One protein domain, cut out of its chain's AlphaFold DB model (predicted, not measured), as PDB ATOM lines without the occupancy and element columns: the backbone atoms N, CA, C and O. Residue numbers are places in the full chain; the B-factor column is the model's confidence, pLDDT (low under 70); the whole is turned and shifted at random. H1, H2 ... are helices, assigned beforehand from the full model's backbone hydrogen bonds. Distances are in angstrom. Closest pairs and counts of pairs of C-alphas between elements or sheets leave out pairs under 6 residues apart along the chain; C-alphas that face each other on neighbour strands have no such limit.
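AT A GLANCE: This is residues 275 to 381 of the 697 residues of the protein "GRAM_POS_ANCHORING domain-containing protein" of Vagococcus penaei (UniProt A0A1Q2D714). A long rod of lengthwise helices: short H1 folds back along one end of long H2, while H3 and residues 351 to 365 of H4 pack on H2 farther along. Residues 370 to 381 stick out. The printed part has 107 residues with four named helices, H1 to H4 in order, which hold 90 of them; the class is all helix, with no named strand, and the whole is extended, with a radius of gyration of the C-alphas of 20.1 A and spans of 74 by 22 by 20 A.

HOW THE PARTS SIT: H1, residues 281 to 293, touches H2, residues 297 to 330, with residues 287 to 291 alone; closest C-alphas, Ile 291 and Val 300, 5.5 A. H2, H3, residues 335 to 347, and H4, residues 351 to 380, form an up and down bundle, each running against the one before. The closest C-alphas of H2 and H3, Lys 321 and Ala 342, are 5.7 A apart. H1 is apart from H3 and H4. Every O i to N i+4 pair is within hydrogen-bond range in H1, H2 and H4; in H3, 7 of 9.

IN THESE COORDINATES: H1 begins at C-alpha 281 (10.408, 29.148, 15.915). H2 is 49.5 A long and H4 44.0 A, ending at C-alpha 380 (34.627, -15.105, -16.738).

THE WHOLE: The printed part has no cut, its three links are tight, and no printed residue is under pLDDT 70.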
ATOM      1  N   SER A 275      12.500  18.355  23.005       71.75
ATOM      2  CA  SER A 275      13.827  18.268  22.367       71.75
ATOM      3  C   SER A 275      13.839  17.533  21.028       71.75
ATOM      4  O   SER A 275      14.713  17.779  20.201       71.75
ATOM      5  N   ASP A 276      12.876  16.635  20.835       76.19
ATOM      6  CA  ASP A 276      12.883  15.637  19.767       76.19
ATOM      7  C   ASP A 276      12.001  16.070  18.574       76.19
ATOM      8  O   ASP A 276      11.941  15.382  17.557       76.19
ATOM      9  N   ASN A 277      11.313  17.216  18.685       78.12
ATOM     10  CA  ASN A 277      10.427  17.753  17.652       78.12
ATOM     11  C   ASN A 277      11.146  18.782  16.774       78.12
ATOM     12  O   ASN A 277      11.656  19.788  17.260       78.12
ATOM     13  N   ASN A 278      11.064  18.617  15.453       77.25
ATOM     14  CA  ASN A 278      11.644  19.548  14.476       77.25
ATOM     15  C   ASN A 278      10.777  20.814  14.234       77.25
ATOM     16  O   ASN A 278      10.722  21.340  13.124       77.25
ATOM     17  N   LEU A 279      10.051  21.291  15.257       87.94
ATOM     18  CA  LEU A 279       9.201  22.483  15.163       87.94
ATOM     19  C   LEU A 279      10.037  23.743  15.409       87.94
ATOM     20  O   LEU A 279      10.333  24.096  16.549       87.94
ATOM     21  N   ASN A 280      10.412  24.440  14.339       87.00
ATOM     22  CA  ASN A 280      11.186  25.673  14.459       87.00
ATOM     23  C   ASN A 280      10.333  26.862  14.962       87.00
ATOM     24  O   ASN A 280       9.102  26.828  15.012       87.00
ATOM     25  N   TRP A 281      11.020  27.943  15.345       89.62
ATOM     26  CA  TRP A 281      10.408  29.148  15.915       89.62
ATOM     27  C   TRP A 281       9.467  29.894  14.952       89.62
ATOM     28  O   TRP A 281       8.498  30.505  15.404       89.62
ATOM     29  N   GLU A 282       9.740  29.866  13.645       92.75
ATOM     30  CA  GLU A 282       8.935  30.571  12.643       92.75
ATOM     31  C   GLU A 282       7.604  29.846  12.417       92.75
ATOM     32  O   GLU A 282       6.551  30.473  12.520       92.75
ATOM     33  N   ASP A 283       7.625  28.522  12.259       92.50
ATOM     34  CA  ASP A 283       6.411  27.709  12.117       92.50
ATOM     35  C   ASP A 283       5.557  27.701  13.393       92.50
ATOM     36  O   ASP A 283       4.336  27.860  13.322       92.50
ATOM     37  N   TYR A 284       6.182  27.639  14.575       94.44
ATOM     38  CA  TYR A 284       5.486  27.846  15.850       94.44
ATOM     39  C   TYR A 284       4.811  29.230  15.914       94.44
ATOM     40  O   TYR A 284       3.637  29.334  16.280       94.44
ATOM     41  N   GLY A 285       5.510  30.296  15.508       96.06
ATOM     42  CA  GLY A 285       4.953  31.651  15.445       96.06
ATOM     43  C   GLY A 285       3.786  31.782  14.459       96.06
ATOM     44  O   GLY A 285       2.749  32.359  14.799       96.06
ATOM     45  N   ASN A 286       3.919  31.196  13.269       97.12
ATOM     46  CA  ASN A 286       2.888  31.174  12.231       97.12
ATOM     47  C   ASN A 286       1.635  30.415  12.697       97.12
ATOM     48  O   ASN A 286       0.514  30.904  12.527       97.12
ATOM     49  N   ALA A 287       1.806  29.267  13.354       97.44
ATOM     50  CA  ALA A 287       0.702  28.476  13.886       97.44
ATOM     51  C   ALA A 287      -0.039  29.185  15.037       97.44
ATOM     52  O   ALA A 287      -1.271  29.146  15.088       97.44
ATOM     53  N   LEU A 288       0.668  29.907  15.919       98.06
ATOM     54  CA  LEU A 288       0.030  30.762  16.932       98.06
ATOM     55  C   LEU A 288      -0.831  31.866  16.296       98.06
ATOM     56  O   LEU A 288      -1.966  32.076  16.727       98.06
ATOM     57  N   LEU A 289      -0.321  32.542  15.258       98.25
ATOM     58  CA  LEU A 289      -1.063  33.573  14.520       98.25
ATOM     59  C   LEU A 289      -2.301  32.999  13.815       98.25
ATOM     60  O   LEU A 289      -3.360  33.630  13.825       98.25
ATOM     61  N   ALA A 290      -2.197  31.791  13.253       98.38
ATOM     62  CA  ALA A 290      -3.327  31.087  12.654       98.38
ATOM     63  C   ALA A 290      -4.402  30.731  13.701       98.38
ATOM     64  O   ALA A 290      -5.587  30.967  13.458       98.38
ATOM     65  N   ILE A 291      -4.011  30.242  14.886       98.50
ATOM     66  CA  ILE A 291      -4.946  29.960  15.991       98.50
ATOM     67  C   ILE A 291      -5.635  31.246  16.464       98.50
ATOM     68  O   ILE A 291      -6.837  31.234  16.727       98.50
ATOM     69  N   ASP A 292      -4.924  32.373  16.545       97.12
ATOM     70  CA  ASP A 292      -5.552  33.658  16.873       97.12
ATOM     71  C   ASP A 292      -6.562  34.112  15.805       97.12
ATOM     72  O   ASP A 292      -7.636  34.602  16.164       97.12
ATOM     73  N   ALA A 293      -6.281  33.879  14.520       97.88
ATOM     74  CA  ALA A 293      -7.161  34.235  13.404       97.88
ATOM     75  C   ALA A 293      -8.386  33.310  13.213       97.88
ATOM     76  O   ALA A 293      -9.384  33.748  12.629       97.88
ATOM     77  N   ALA A 294      -8.330  32.062  13.693       98.12
ATOM     78  CA  ALA A 294      -9.407  31.074  13.576       98.12
ATOM     79  C   ALA A 294     -10.728  31.539  14.228       98.12
ATOM     80  O   ALA A 294     -10.726  32.321  15.184       98.12
ATOM     81  N   LYS A 295     -11.871  31.059  13.732       96.12
ATOM     82  CA  LYS A 295     -13.222  31.475  14.169       96.12
ATOM     83  C   LYS A 295     -14.085  30.319  14.670       96.12
ATOM     84  O   LYS A 295     -15.140  30.558  15.247       96.12
ATOM     85  N   THR A 296     -13.643  29.089  14.450       98.00
ATOM     86  CA  THR A 296     -14.322  27.845  14.814       98.00
ATOM     87  C   THR A 296     -13.358  26.898  15.526       98.00
ATOM     88  O   THR A 296     -12.140  26.990  15.371       98.00
ATOM     89  N   VAL A 297     -13.910  25.964  16.304       98.44
ATOM     90  CA  VAL A 297     -13.128  24.915  16.979       98.44
ATOM     91  C   VAL A 297     -12.448  23.997  15.953       98.44
ATOM     92  O   VAL A 297     -11.300  23.606  16.145       98.44
ATOM     93  N   ASP A 298     -13.110  23.725  14.827       98.50
ATOM     94  CA  ASP A 298     -12.585  22.857  13.769       98.50
ATOM     95  C   ASP A 298     -11.385  23.476  13.037       98.50
ATOM     96  O   ASP A 298     -10.420  22.766  12.753       98.50
ATOM     97  N   GLU A 299     -11.375  24.793  12.790       98.69
ATOM     98  CA  GLU A 299     -10.191  25.498  12.268       98.69
ATOM     99  C   GLU A 299      -9.007  25.397  13.243       98.69
ATOM    100  O   GLU A 299      -7.899  25.060  12.826       98.69
ATOM    101  N   VAL A 300      -9.235  25.638  14.542       98.75
ATOM    102  CA  VAL A 300      -8.191  25.547  15.582       98.75
ATOM    103  C   VAL A 300      -7.601  24.136  15.650       98.75
ATOM    104  O   VAL A 300      -6.379  23.978  15.610       98.75
ATOM    105  N   ASN A 301      -8.455  23.111  15.685       98.25
ATOM    106  CA  ASN A 301      -8.040  21.708  15.679       98.25
ATOM    107  C   ASN A 301      -7.258  21.356  14.404       98.25
ATOM    108  O   ASN A 301      -6.216  20.709  14.482       98.25
ATOM    109  N   SER A 302      -7.715  21.830  13.241       98.38
ATOM    110  CA  SER A 302      -7.060  21.584  11.951       98.38
ATOM    111  C   SER A 302      -5.648  22.172  11.890       98.38
ATOM    112  O   SER A 302      -4.748  21.518  11.369       98.38
ATOM    113  N   ILE A 303      -5.426  23.363  12.463       98.50
ATOM    114  CA  ILE A 303      -4.091  23.985  12.541       98.50
ATOM    115  C   ILE A 303      -3.146  23.126  13.389       98.50
ATOM    116  O   ILE A 303      -2.032  22.830  12.962       98.50
ATOM    117  N   VAL A 304      -3.591  22.675  14.567       97.69
ATOM    118  CA  VAL A 304      -2.774  21.822  15.448       97.69
ATOM    119  C   VAL A 304      -2.478  20.464  14.803       97.69
ATOM    120  O   VAL A 304      -1.359  19.963  14.914       97.69
ATOM    121  N   THR A 305      -3.447  19.870  14.103       97.44
ATOM    122  CA  THR A 305      -3.242  18.629  13.342       97.44
ATOM    123  C   THR A 305      -2.263  18.823  12.183       97.44
ATOM    124  O   THR A 305      -1.426  17.951  11.974       97.44
ATOM    125  N   GLY A 306      -2.313  19.963  11.481       96.06
ATOM    126  CA  GLY A 306      -1.326  20.335  10.461       96.06
ATOM    127  C   GLY A 306       0.093  20.327  11.024       96.06
ATOM    128  O   GLY A 306       0.899  19.498  10.617       96.06
ATOM    129  N   VAL A 307       0.348  21.124  12.069       95.62
ATOM    130  CA  VAL A 307       1.672  21.211  12.715       95.62
ATOM    131  C   VAL A 307       2.188  19.844  13.183       95.62
ATOM    132  O   VAL A 307       3.368  19.541  13.025       95.62
ATOM    133  N   LYS A 308       1.320  18.980  13.730       94.50
ATOM    134  CA  LYS A 308       1.696  17.606  14.115       94.50
ATOM    135  C   LYS A 308       2.138  16.764  12.911       94.50
ATOM    136  O   LYS A 308       3.127  16.041  13.015       94.50
ATOM    137  N   ASN A 309       1.442  16.870  11.780       94.56
ATOM    138  CA  ASN A 309       1.812  16.175  10.546       94.56
ATOM    139  C   ASN A 309       3.118  16.732   9.951       94.56
ATOM    140  O   ASN A 309       3.956  15.950   9.504       94.56
ATOM    141  N   ASP A 310       3.319  18.050  10.000       92.62
ATOM    142  CA  ASP A 310       4.524  18.717   9.494       92.62
ATOM    143  C   ASP A 310       5.776  18.315  10.295       92.62
ATOM    144  O   ASP A 310       6.819  18.029   9.703       92.62
ATOM    145  N   ILE A 311       5.667  18.184  11.626       92.25
ATOM    146  CA  ILE A 311       6.738  17.644  12.489       92.25
ATOM    147  C   ILE A 311       7.106  16.210  12.074       92.25
ATOM    148  O   ILE A 311       8.287  15.903  11.905       92.25
ATOM    149  N   VAL A 312       6.108  15.338  11.881       93.44
ATOM    150  CA  VAL A 312       6.321  13.937  11.468       93.44
ATOM    151  C   VAL A 312       6.946  13.856  10.070       93.44
ATOM    152  O   VAL A 312       7.846  13.047   9.842       93.44
ATOM    153  N   LEU A 313       6.524  14.716   9.140       94.75
ATOM    154  CA  LEU A 313       7.121  14.811   7.808       94.75
ATOM    155  C   LEU A 313       8.581  15.283   7.877       94.75
ATOM    156  O   LEU A 313       9.434  14.724   7.188       94.75
ATOM    157  N   ALA A 314       8.892  16.280   8.706       92.75
ATOM    158  CA  ALA A 314      10.244  16.812   8.859       92.75
ATOM    159  C   ALA A 314      11.216  15.797   9.494       92.75
ATOM    160  O   ALA A 314      12.365  15.692   9.056       92.75
ATOM    161  N   ASP A 315      10.757  15.015  10.473       92.19
ATOM    162  CA  ASP A 315      11.497  13.881  11.045       92.19
ATOM    163  C   ASP A 315      11.763  12.785   9.996       92.19
ATOM    164  O   ASP A 315      12.912  12.375   9.790       92.19
ATOM    165  N   ALA A 316      10.723  12.372   9.262       96.31
ATOM    166  CA  ALA A 316      10.846  11.397   8.180       96.31
ATOM    167  C   ALA A 316      11.842  11.860   7.103       96.31
ATOM    168  O   ALA A 316      12.691  11.076   6.677       96.31
ATOM    169  N   LYS A 317      11.804  13.143   6.708       96.81
ATOM    170  CA  LYS A 317      12.760  13.729   5.753       96.81
ATOM    171  C   LYS A 317      14.205  13.668   6.246       96.81
ATOM    172  O   LYS A 317      15.093  13.384   5.443       96.81
ATOM    173  N   SER A 318      14.459  13.908   7.534       94.94
ATOM    174  CA  SER A 318      15.816  13.797   8.088       94.94
ATOM    175  C   SER A 318      16.316  12.353   8.012       94.94
ATOM    176  O   SER A 318      17.337  12.083   7.379       94.94
ATOM    177  N   LYS A 319      15.537  11.407   8.551       96.12
ATOM    178  CA  LYS A 319      15.882   9.975   8.581       96.12
ATOM    179  C   LYS A 319      16.076   9.388   7.181       96.12
ATOM    180  O   LYS A 319      16.989   8.594   6.966       96.12
ATOM    181  N   ALA A 320      15.267   9.814   6.212       98.44
ATOM    182  CA  ALA A 320      15.400   9.406   4.819       98.44
ATOM    183  C   ALA A 320      16.707   9.895   4.174       98.44
ATOM    184  O   ALA A 320      17.320   9.144   3.418       98.44
ATOM    185  N   LYS A 321      17.182  11.111   4.483       97.44
ATOM    186  CA  LYS A 321      18.486  11.596   3.991       97.44
ATOM    187  C   LYS A 321      19.647  10.785   4.562       97.44
ATOM    188  O   LYS A 321      20.533  10.399   3.801       97.44
ATOM    189  N   ASP A 322      19.605  10.450   5.850       97.06
ATOM    190  CA  ASP A 322      20.615   9.590   6.482       97.06
ATOM    191  C   ASP A 322      20.627   8.181   5.858       97.06
ATOM    192  O   ASP A 322      21.690   7.646   5.529       97.06
ATOM    193  N   GLN A 323      19.446   7.606   5.601       98.19
ATOM    194  CA  GLN A 323      19.297   6.332   4.887       98.19
ATOM    195  C   GLN A 323      19.837   6.403   3.451       98.19
ATOM    196  O   GLN A 323      20.607   5.534   3.047       98.19
ATOM    197  N   ILE A 324      19.496   7.443   2.685       98.25
ATOM    198  CA  ILE A 324      19.992   7.652   1.314       98.25
ATOM    199  C   ILE A 324      21.516   7.837   1.308       98.25
ATOM    200  O   ILE A 324      22.185   7.324   0.407       98.25
ATOM    201  N   ASN A 325      22.098   8.489   2.318       96.44
ATOM    202  CA  ASN A 325      23.551   8.583   2.467       96.44
ATOM    203  C   ASN A 325      24.182   7.203   2.742       96.44
ATOM    204  O   ASN A 325      25.149   6.817   2.084       96.44
ATOM    205  N   ALA A 326      23.598   6.410   3.644       97.69
ATOM    206  CA  ALA A 326      24.054   5.046   3.917       97.69
ATOM    207  C   ALA A 326      23.956   4.129   2.679       97.69
ATOM    208  O   ALA A 326      24.887   3.372   2.404       97.69
ATOM    209  N   ILE A 327      22.880   4.239   1.889       97.75
ATOM    210  CA  ILE A 327      22.704   3.549   0.597       97.75
ATOM    211  C   ILE A 327      23.781   3.999  -0.405       97.75
ATOM    212  O   ILE A 327      24.440   3.159  -1.022       97.75
ATOM    213  N   THR A 328      24.013   5.312  -0.517       95.81
ATOM    214  CA  THR A 328      25.048   5.905  -1.385       95.81
ATOM    215  C   THR A 328      26.420   5.309  -1.071       95.81
ATOM    216  O   THR A 328      27.104   4.834  -1.979       95.81
ATOM    217  N   HIS A 329      26.800   5.248   0.209       95.56
ATOM    218  CA  HIS A 329      28.052   4.628   0.642       95.56
ATOM    219  C   HIS A 329      28.083   3.109   0.403       95.56
ATOM    220  O   HIS A 329      29.049   2.616  -0.181       95.56
ATOM    221  N   LYS A 330      27.032   2.369   0.788       97.12
ATOM    222  CA  LYS A 330      26.935   0.900   0.650       97.12
ATOM    223  C   LYS A 330      27.160   0.432  -0.790       97.12
ATOM    224  O   LYS A 330      27.873  -0.541  -1.011       97.12
ATOM    225  N   TYR A 331      26.572   1.130  -1.758       96.50
ATOM    226  CA  TYR A 331      26.674   0.796  -3.181       96.50
ATOM    227  C   TYR A 331      27.763   1.595  -3.920       96.50
ATOM    228  O   TYR A 331      27.862   1.527  -5.152       96.50
ATOM    229  N   GLY A 332      28.587   2.358  -3.191       94.19
ATOM    230  CA  GLY A 332      29.667   3.187  -3.732       94.19
ATOM    231  C   GLY A 332      29.196   4.155  -4.822       94.19
ATOM    232  O   GLY A 332      29.845   4.269  -5.864       94.19
ATOM    233  N   MET A 333      28.004   4.732  -4.674       94.38
ATOM    234  CA  MET A 333      27.453   5.716  -5.607       94.38
ATOM    235  C   MET A 333      28.267   7.014  -5.572       94.38
ATOM    236  O   MET A 333      28.945   7.316  -4.592       94.38
ATOM    237  N   ASP A 334      28.175   7.816  -6.631       91.88
ATOM    238  CA  ASP A 334      28.735   9.163  -6.612       91.88
ATOM    239  C   ASP A 334      27.844  10.154  -5.830       91.88
ATOM    240  O   ASP A 334      26.637   9.968  -5.667       91.88
ATOM    241  N   SER A 335      28.440  11.259  -5.378       92.81
ATOM    242  CA  SER A 335      27.745  12.274  -4.574       92.81
ATOM    243  C   SER A 335      26.613  13.003  -5.320       92.81
ATOM    244  O   SER A 335      25.689  13.494  -4.675       92.81
ATOM    245  N   LYS A 336      26.608  13.062  -6.662       94.38
ATOM    246  CA  LYS A 336      25.479  13.651  -7.410       94.38
ATOM    247  C   LYS A 336      24.252  12.751  -7.312       94.38
ATOM    248  O   LYS A 336      23.148  13.264  -7.160       94.38
ATOM    249  N   THR A 337      24.451  11.432  -7.344       93.06
ATOM    250  CA  THR A 337      23.385  10.439  -7.158       93.06
ATOM    251  C   THR A 337      22.720  10.586  -5.781       93.06
ATOM    252  O   THR A 337      21.493  10.621  -5.715       93.06
ATOM    253  N   TYR A 338      23.488  10.821  -4.705       95.19
ATOM    254  CA  TYR A 338      22.925  11.201  -3.394       95.19
ATOM    255  C   TYR A 338      21.996  12.426  -3.496       95.19
ATOM    256  O   TYR A 338      20.842  12.372  -3.069       95.19
ATOM    257  N   TRP A 339      22.465  13.517  -4.117       96.25
ATOM    258  CA  TRP A 339      21.681  14.750  -4.246       96.25
ATOM    259  C   TRP A 339      20.412  14.586  -5.092       96.25
ATOM    260  O   TRP A 339      19.427  15.273  -4.827       96.25
ATOM    261  N   VAL A 340      20.376  13.665  -6.062       97.31
ATOM    262  CA  VAL A 340      19.152  13.358  -6.830       97.31
ATOM    263  C   VAL A 340      18.027  12.861  -5.919       97.31
ATOM    264  O   VAL A 340      16.897  13.328  -6.060       97.31
ATOM    265  N   TYR A 341      18.317  11.963  -4.974       97.88
ATOM    266  CA  TYR A 341      17.308  11.418  -4.056       97.88
ATOM    267  C   TYR A 341      17.077  12.313  -2.831       97.88
ATOM    268  O   TYR A 341      15.933  12.487  -2.415       97.88
ATOM    269  N   ALA A 342      18.113  12.976  -2.304       97.69
ATOM    270  CA  ALA A 342      17.952  13.952  -1.222       97.69
ATOM    271  C   ALA A 342      17.034  15.125  -1.631       97.69
ATOM    272  O   ALA A 342      16.177  15.530  -0.849       97.69
ATOM    273  N   ASN A 343      17.134  15.600  -2.879       97.75
ATOM    274  CA  ASN A 343      16.238  16.631  -3.416       97.75
ATOM    275  C   ASN A 343      14.790  16.132  -3.607       97.75
ATOM    276  O   ASN A 343      13.861  16.931  -3.509       97.75
ATOM    277  N   GLN A 344      14.572  14.833  -3.859       98.31
ATOM    278  CA  GLN A 344      13.222  14.244  -3.886       98.31
ATOM    279  C   GLN A 344      12.610  14.219  -2.481       98.31
ATOM    280  O   GLN A 344      11.456  14.600  -2.312       98.31
ATOM    281  N   VAL A 345      13.403  13.856  -1.466       98.38
ATOM    282  CA  VAL A 345      12.995  13.926  -0.054       98.38
ATOM    283  C   VAL A 345      12.672  15.364   0.366       98.38
ATOM    284  O   VAL A 345      11.668  15.587   1.038       98.38
ATOM    285  N   ASP A 346      13.454  16.360  -0.059       97.12
ATOM    286  CA  ASP A 346      13.131  17.769   0.207       97.12
ATOM    287  C   ASP A 346      11.831  18.218  -0.473       97.12
ATOM    288  O   ASP A 346      11.017  18.888   0.166       97.12
ATOM    289  N   ALA A 347      11.594  17.804  -1.721       97.62
ATOM    290  CA  ALA A 347      10.388  18.140  -2.481       97.62
ATOM    291  C   ALA A 347       9.112  17.404  -2.019       97.62
ATOM    292  O   ALA A 347       8.013  17.864  -2.323       97.62
ATOM    293  N   ALA A 348       9.238  16.282  -1.302       97.94
ATOM    294  CA  ALA A 348       8.108  15.473  -0.845       97.94
ATOM    295  C   ALA A 348       7.140  16.255   0.063       97.94
ATOM    296  O   ALA A 348       7.556  17.027   0.931       97.94
ATOM    297  N   THR A 349       5.840  16.015  -0.093       96.75
ATOM    298  CA  THR A 349       4.765  16.618   0.720       96.75
ATOM    299  C   THR A 349       4.140  15.633   1.707       96.75
ATOM    300  O   THR A 349       3.382  16.027   2.588       96.75
ATOM    301  N   THR A 350       4.479  14.350   1.584       97.38
ATOM    302  CA  THR A 350       3.952  13.248   2.392       97.38
ATOM    303  C   THR A 350       5.061  12.277   2.795       97.38
ATOM    304  O   THR A 350       6.094  12.171   2.132       97.38
ATOM    305  N   VAL A 351       4.842  11.530   3.881       97.69
ATOM    306  CA  VAL A 351       5.782  10.493   4.346       97.69
ATOM    307  C   VAL A 351       5.914   9.355   3.321       97.69
ATOM    308  O   VAL A 351       6.995   8.794   3.168       97.69
ATOM    309  N   ASP A 352       4.862   9.063   2.553       98.25
ATOM    310  CA  ASP A 352       4.903   8.046   1.494       98.25
ATOM    311  C   ASP A 352       5.807   8.460   0.320       98.25
ATOM    312  O   ASP A 352       6.572   7.638  -0.183       98.25
ATOM    313  N   GLU A 353       5.801   9.739  -0.076       98.50
ATOM    314  CA  GLU A 353       6.742  10.281  -1.071       98.50
ATOM    315  C   GLU A 353       8.194  10.257  -0.563       98.50
ATOM    316  O   GLU A 353       9.109   9.932  -1.322       98.50
ATOM    317  N   VAL A 354       8.412  10.538   0.729       98.69
ATOM    318  CA  VAL A 354       9.731  10.409   1.375       98.69
ATOM    319  C   VAL A 354      10.219   8.956   1.331       98.69
ATOM    320  O   VAL A 354      11.341   8.695   0.892       98.69
ATOM    321  N   ASN A 355       9.370   7.999   1.713       98.38
ATOM    322  CA  ASN A 355       9.682   6.567   1.668       98.38
ATOM    323  C   ASN A 355       9.950   6.079   0.231       98.38
ATOM    324  O   ASN A 355      10.866   5.285   0.007       98.38
ATOM    325  N   ALA A 356       9.200   6.581  -0.755       98.56
ATOM    326  CA  ALA A 356       9.399   6.254  -2.165       98.56
ATOM    327  C   ALA A 356      10.768   6.726  -2.693       98.56
ATOM    328  O   ALA A 356      11.400   6.001  -3.463       98.56
ATOM    329  N   ALA A 357      11.267   7.884  -2.248       98.50
ATOM    330  CA  ALA A 357      12.606   8.362  -2.604       98.50
ATOM    331  C   ALA A 357      13.724   7.469  -2.027       98.50
ATOM    332  O   ALA A 357      14.700   7.182  -2.723       98.50
ATOM    333  N   VAL A 358      13.567   6.965  -0.792       98.69
ATOM    334  CA  VAL A 358      14.499   5.986  -0.193       98.69
ATOM    335  C   VAL A 358      14.471   4.661  -0.960       98.69
ATOM    336  O   VAL A 358      15.526   4.116  -1.286       98.69
ATOM    337  N   ALA A 359      13.282   4.160  -1.309       98.50
ATOM    338  CA  ALA A 359      13.131   2.936  -2.097       98.50
ATOM    339  C   ALA A 359      13.766   3.067  -3.495       98.50
ATOM    340  O   ALA A 359      14.500   2.178  -3.927       98.50
ATOM    341  N   ALA A 360      13.564   4.200  -4.174       97.94
ATOM    342  CA  ALA A 360      14.166   4.470  -5.478       97.94
ATOM    343  C   ALA A 360      15.706   4.544  -5.417       97.94
ATOM    344  O   ALA A 360      16.376   4.068  -6.338       97.94
ATOM    345  N   ALA A 361      16.273   5.083  -4.330       98.25
ATOM    346  CA  ALA A 361      17.714   5.045  -4.082       98.25
ATOM    347  C   ALA A 361      18.215   3.605  -3.861       98.25
ATOM    348  O   ALA A 361      19.226   3.208  -4.443       98.25
ATOM    349  N   GLN A 362      17.498   2.803  -3.068       98.19
ATOM    350  CA  GLN A 362      17.851   1.407  -2.793       98.19
ATOM    351  C   GLN A 362      17.892   0.567  -4.083       98.19
ATOM    352  O   GLN A 362      18.916  -0.060  -4.363       98.19
ATOM    353  N   THR A 363      16.850   0.633  -4.919       97.62
ATOM    354  CA  THR A 363      16.790  -0.093  -6.203       97.62
ATOM    355  C   THR A 363      17.891   0.339  -7.178       97.62
ATOM    356  O   THR A 363      18.470  -0.501  -7.868       97.62
ATOM    357  N   ALA A 364      18.248   1.627  -7.224       96.50
ATOM    358  CA  ALA A 364      19.367   2.095  -8.048       96.50
ATOM    359  C   ALA A 364      20.730   1.564  -7.560       96.50
ATOM    360  O   ALA A 364      21.626   1.312  -8.370       96.50
ATOM    361  N   GLY A 365      20.884   1.356  -6.249       97.25
ATOM    362  CA  GLY A 365      22.067   0.731  -5.655       97.25
ATOM    363  C   GLY A 365      22.188  -0.747  -6.012       97.25
ATOM    364  O   GLY A 365      23.234  -1.185  -6.492       97.25
ATOM    365  N   GLU A 366      21.094  -1.488  -5.856       98.00
ATOM    366  CA  GLU A 366      20.992  -2.903  -6.229       98.00
ATOM    367  C   GLU A 366      21.258  -3.114  -7.724       98.00
ATOM    368  O   GLU A 366      22.051  -3.984  -8.084       98.00
ATOM    369  N   LEU A 367      20.698  -2.266  -8.597       97.75
ATOM    370  CA  LEU A 367      20.986  -2.282 -10.034       97.75
ATOM    371  C   LEU A 367      22.474  -2.041 -10.329       97.75
ATOM    372  O   LEU A 367      23.062  -2.749 -11.149       97.75
ATOM    373  N   LYS A 368      23.103  -1.064  -9.664       96.50
ATOM    374  CA  LYS A 368      24.534  -0.769  -9.837       96.50
ATOM    375  C   LYS A 368      25.413  -1.946  -9.404       96.50
ATOM    376  O   LYS A 368      26.376  -2.274 -10.100       96.50
ATOM    377  N   GLU A 369      25.087  -2.595  -8.289       96.94
ATOM    378  CA  GLU A 369      25.795  -3.792  -7.824       96.94
ATOM    379  C   GLU A 369      25.579  -4.985  -8.769       96.94
ATOM    380  O   GLU A 369      26.533  -5.684  -9.110       96.94
ATOM    381  N   GLY A 370      24.345  -5.188  -9.240       97.88
ATOM    382  CA  GLY A 370      23.986  -6.234 -10.196       97.88
ATOM    383  C   GLY A 370      24.747  -6.109 -11.513       97.88
ATOM    384  O   GLY A 370      25.328  -7.090 -11.971       97.88
ATOM    385  N   LYS A 371      24.845  -4.896 -12.076       97.94
ATOM    386  CA  LYS A 371      25.676  -4.621 -13.263       97.94
ATOM    387  C   LYS A 371      27.147  -4.955 -13.035       97.94
ATOM    388  O   LYS A 371      27.752  -5.612 -13.876       97.94
ATOM    389  N   ALA A 372      27.715  -4.551 -11.897       97.00
ATOM    390  CA  ALA A 372      29.111  -4.843 -11.575       97.00
ATOM    391  C   ALA A 372      29.368  -6.358 -11.454       97.00
ATOM    392  O   ALA A 372      30.342  -6.860 -12.015       97.00
ATOM    393  N   LYS A 373      28.471  -7.103 -10.793       97.12
ATOM    394  CA  LYS A 373      28.535  -8.573 -10.702       97.12
ATOM    395  C   LYS A 373      28.414  -9.231 -12.078       97.12
ATOM    396  O   LYS A 373      29.256 -10.050 -12.429       97.12
ATOM    397  N   ALA A 374      27.438  -8.818 -12.886       98.06
ATOM    398  CA  ALA A 374      27.234  -9.351 -14.230       98.06
ATOM    399  C   ALA A 374      28.395  -9.029 -15.189       98.06
ATOM    400  O   ALA A 374      28.681  -9.832 -16.069       98.06
ATOM    401  N   GLN A 375      29.108  -7.909 -15.015       96.44
ATOM    402  CA  GLN A 375      30.333  -7.619 -15.775       96.44
ATOM    403  C   GLN A 375      31.522  -8.493 -15.352       96.44
ATOM    404  O   GLN A 375      32.294  -8.911 -16.214       96.44
ATOM    405  N   VAL A 376      31.661  -8.812 -14.059       96.31
ATOM    406  CA  VAL A 376      32.658  -9.791 -13.587       96.31
ATOM    407  C   VAL A 376      32.341 -11.185 -14.133       96.31
ATOM    408  O   VAL A 376      33.240 -11.863 -14.624       96.31
ATOM    409  N   GLU A 377      31.071 -11.592 -14.112       96.19
ATOM    410  CA  GLU A 377      30.642 -12.881 -14.661       96.19
ATOM    411  C   GLU A 377      30.819 -12.935 -16.187       96.19
ATOM    412  O   GLU A 377      31.400 -13.891 -16.690       96.19
ATOM    413  N   LEU A 378      30.449 -11.877 -16.922       95.62
ATOM    414  CA  LEU A 378      30.702 -11.749 -18.363       95.62
ATOM    415  C   LEU A 378      32.196 -11.857 -18.711       95.62
ATOM    416  O   LEU A 378      32.539 -12.423 -19.743       95.62
ATOM    417  N   HIS A 379      33.090 -11.342 -17.862       92.44
ATOM    418  CA  HIS A 379      34.537 -11.477 -18.051       92.44
ATOM    419  C   HIS A 379      35.062 -12.895 -17.763       92.44
ATOM    420  O   HIS A 379      36.121 -13.265 -18.267       92.44
ATOM    421  N   ALA A 380      34.326 -13.696 -16.988       93.19
ATOM    422  CA  ALA A 380      34.627 -15.105 -16.738       93.19
ATOM    423  C   ALA A 380      34.042 -16.057 -17.805       93.19
ATOM    424  O   ALA A 380      34.432 -17.224 -17.854       93.19
ATOM    425  N   ILE A 381      33.130 -15.587 -18.669       91.50
ATOM    426  CA  ILE A 381      32.585 -16.384 -19.775       91.50
ATOM    427  C   ILE A 381      33.663 -16.574 -20.855       91.50
ATOM    428  O   ILE A 381      34.083 -15.629 -21.522       91.50
TER     429      ILE A 381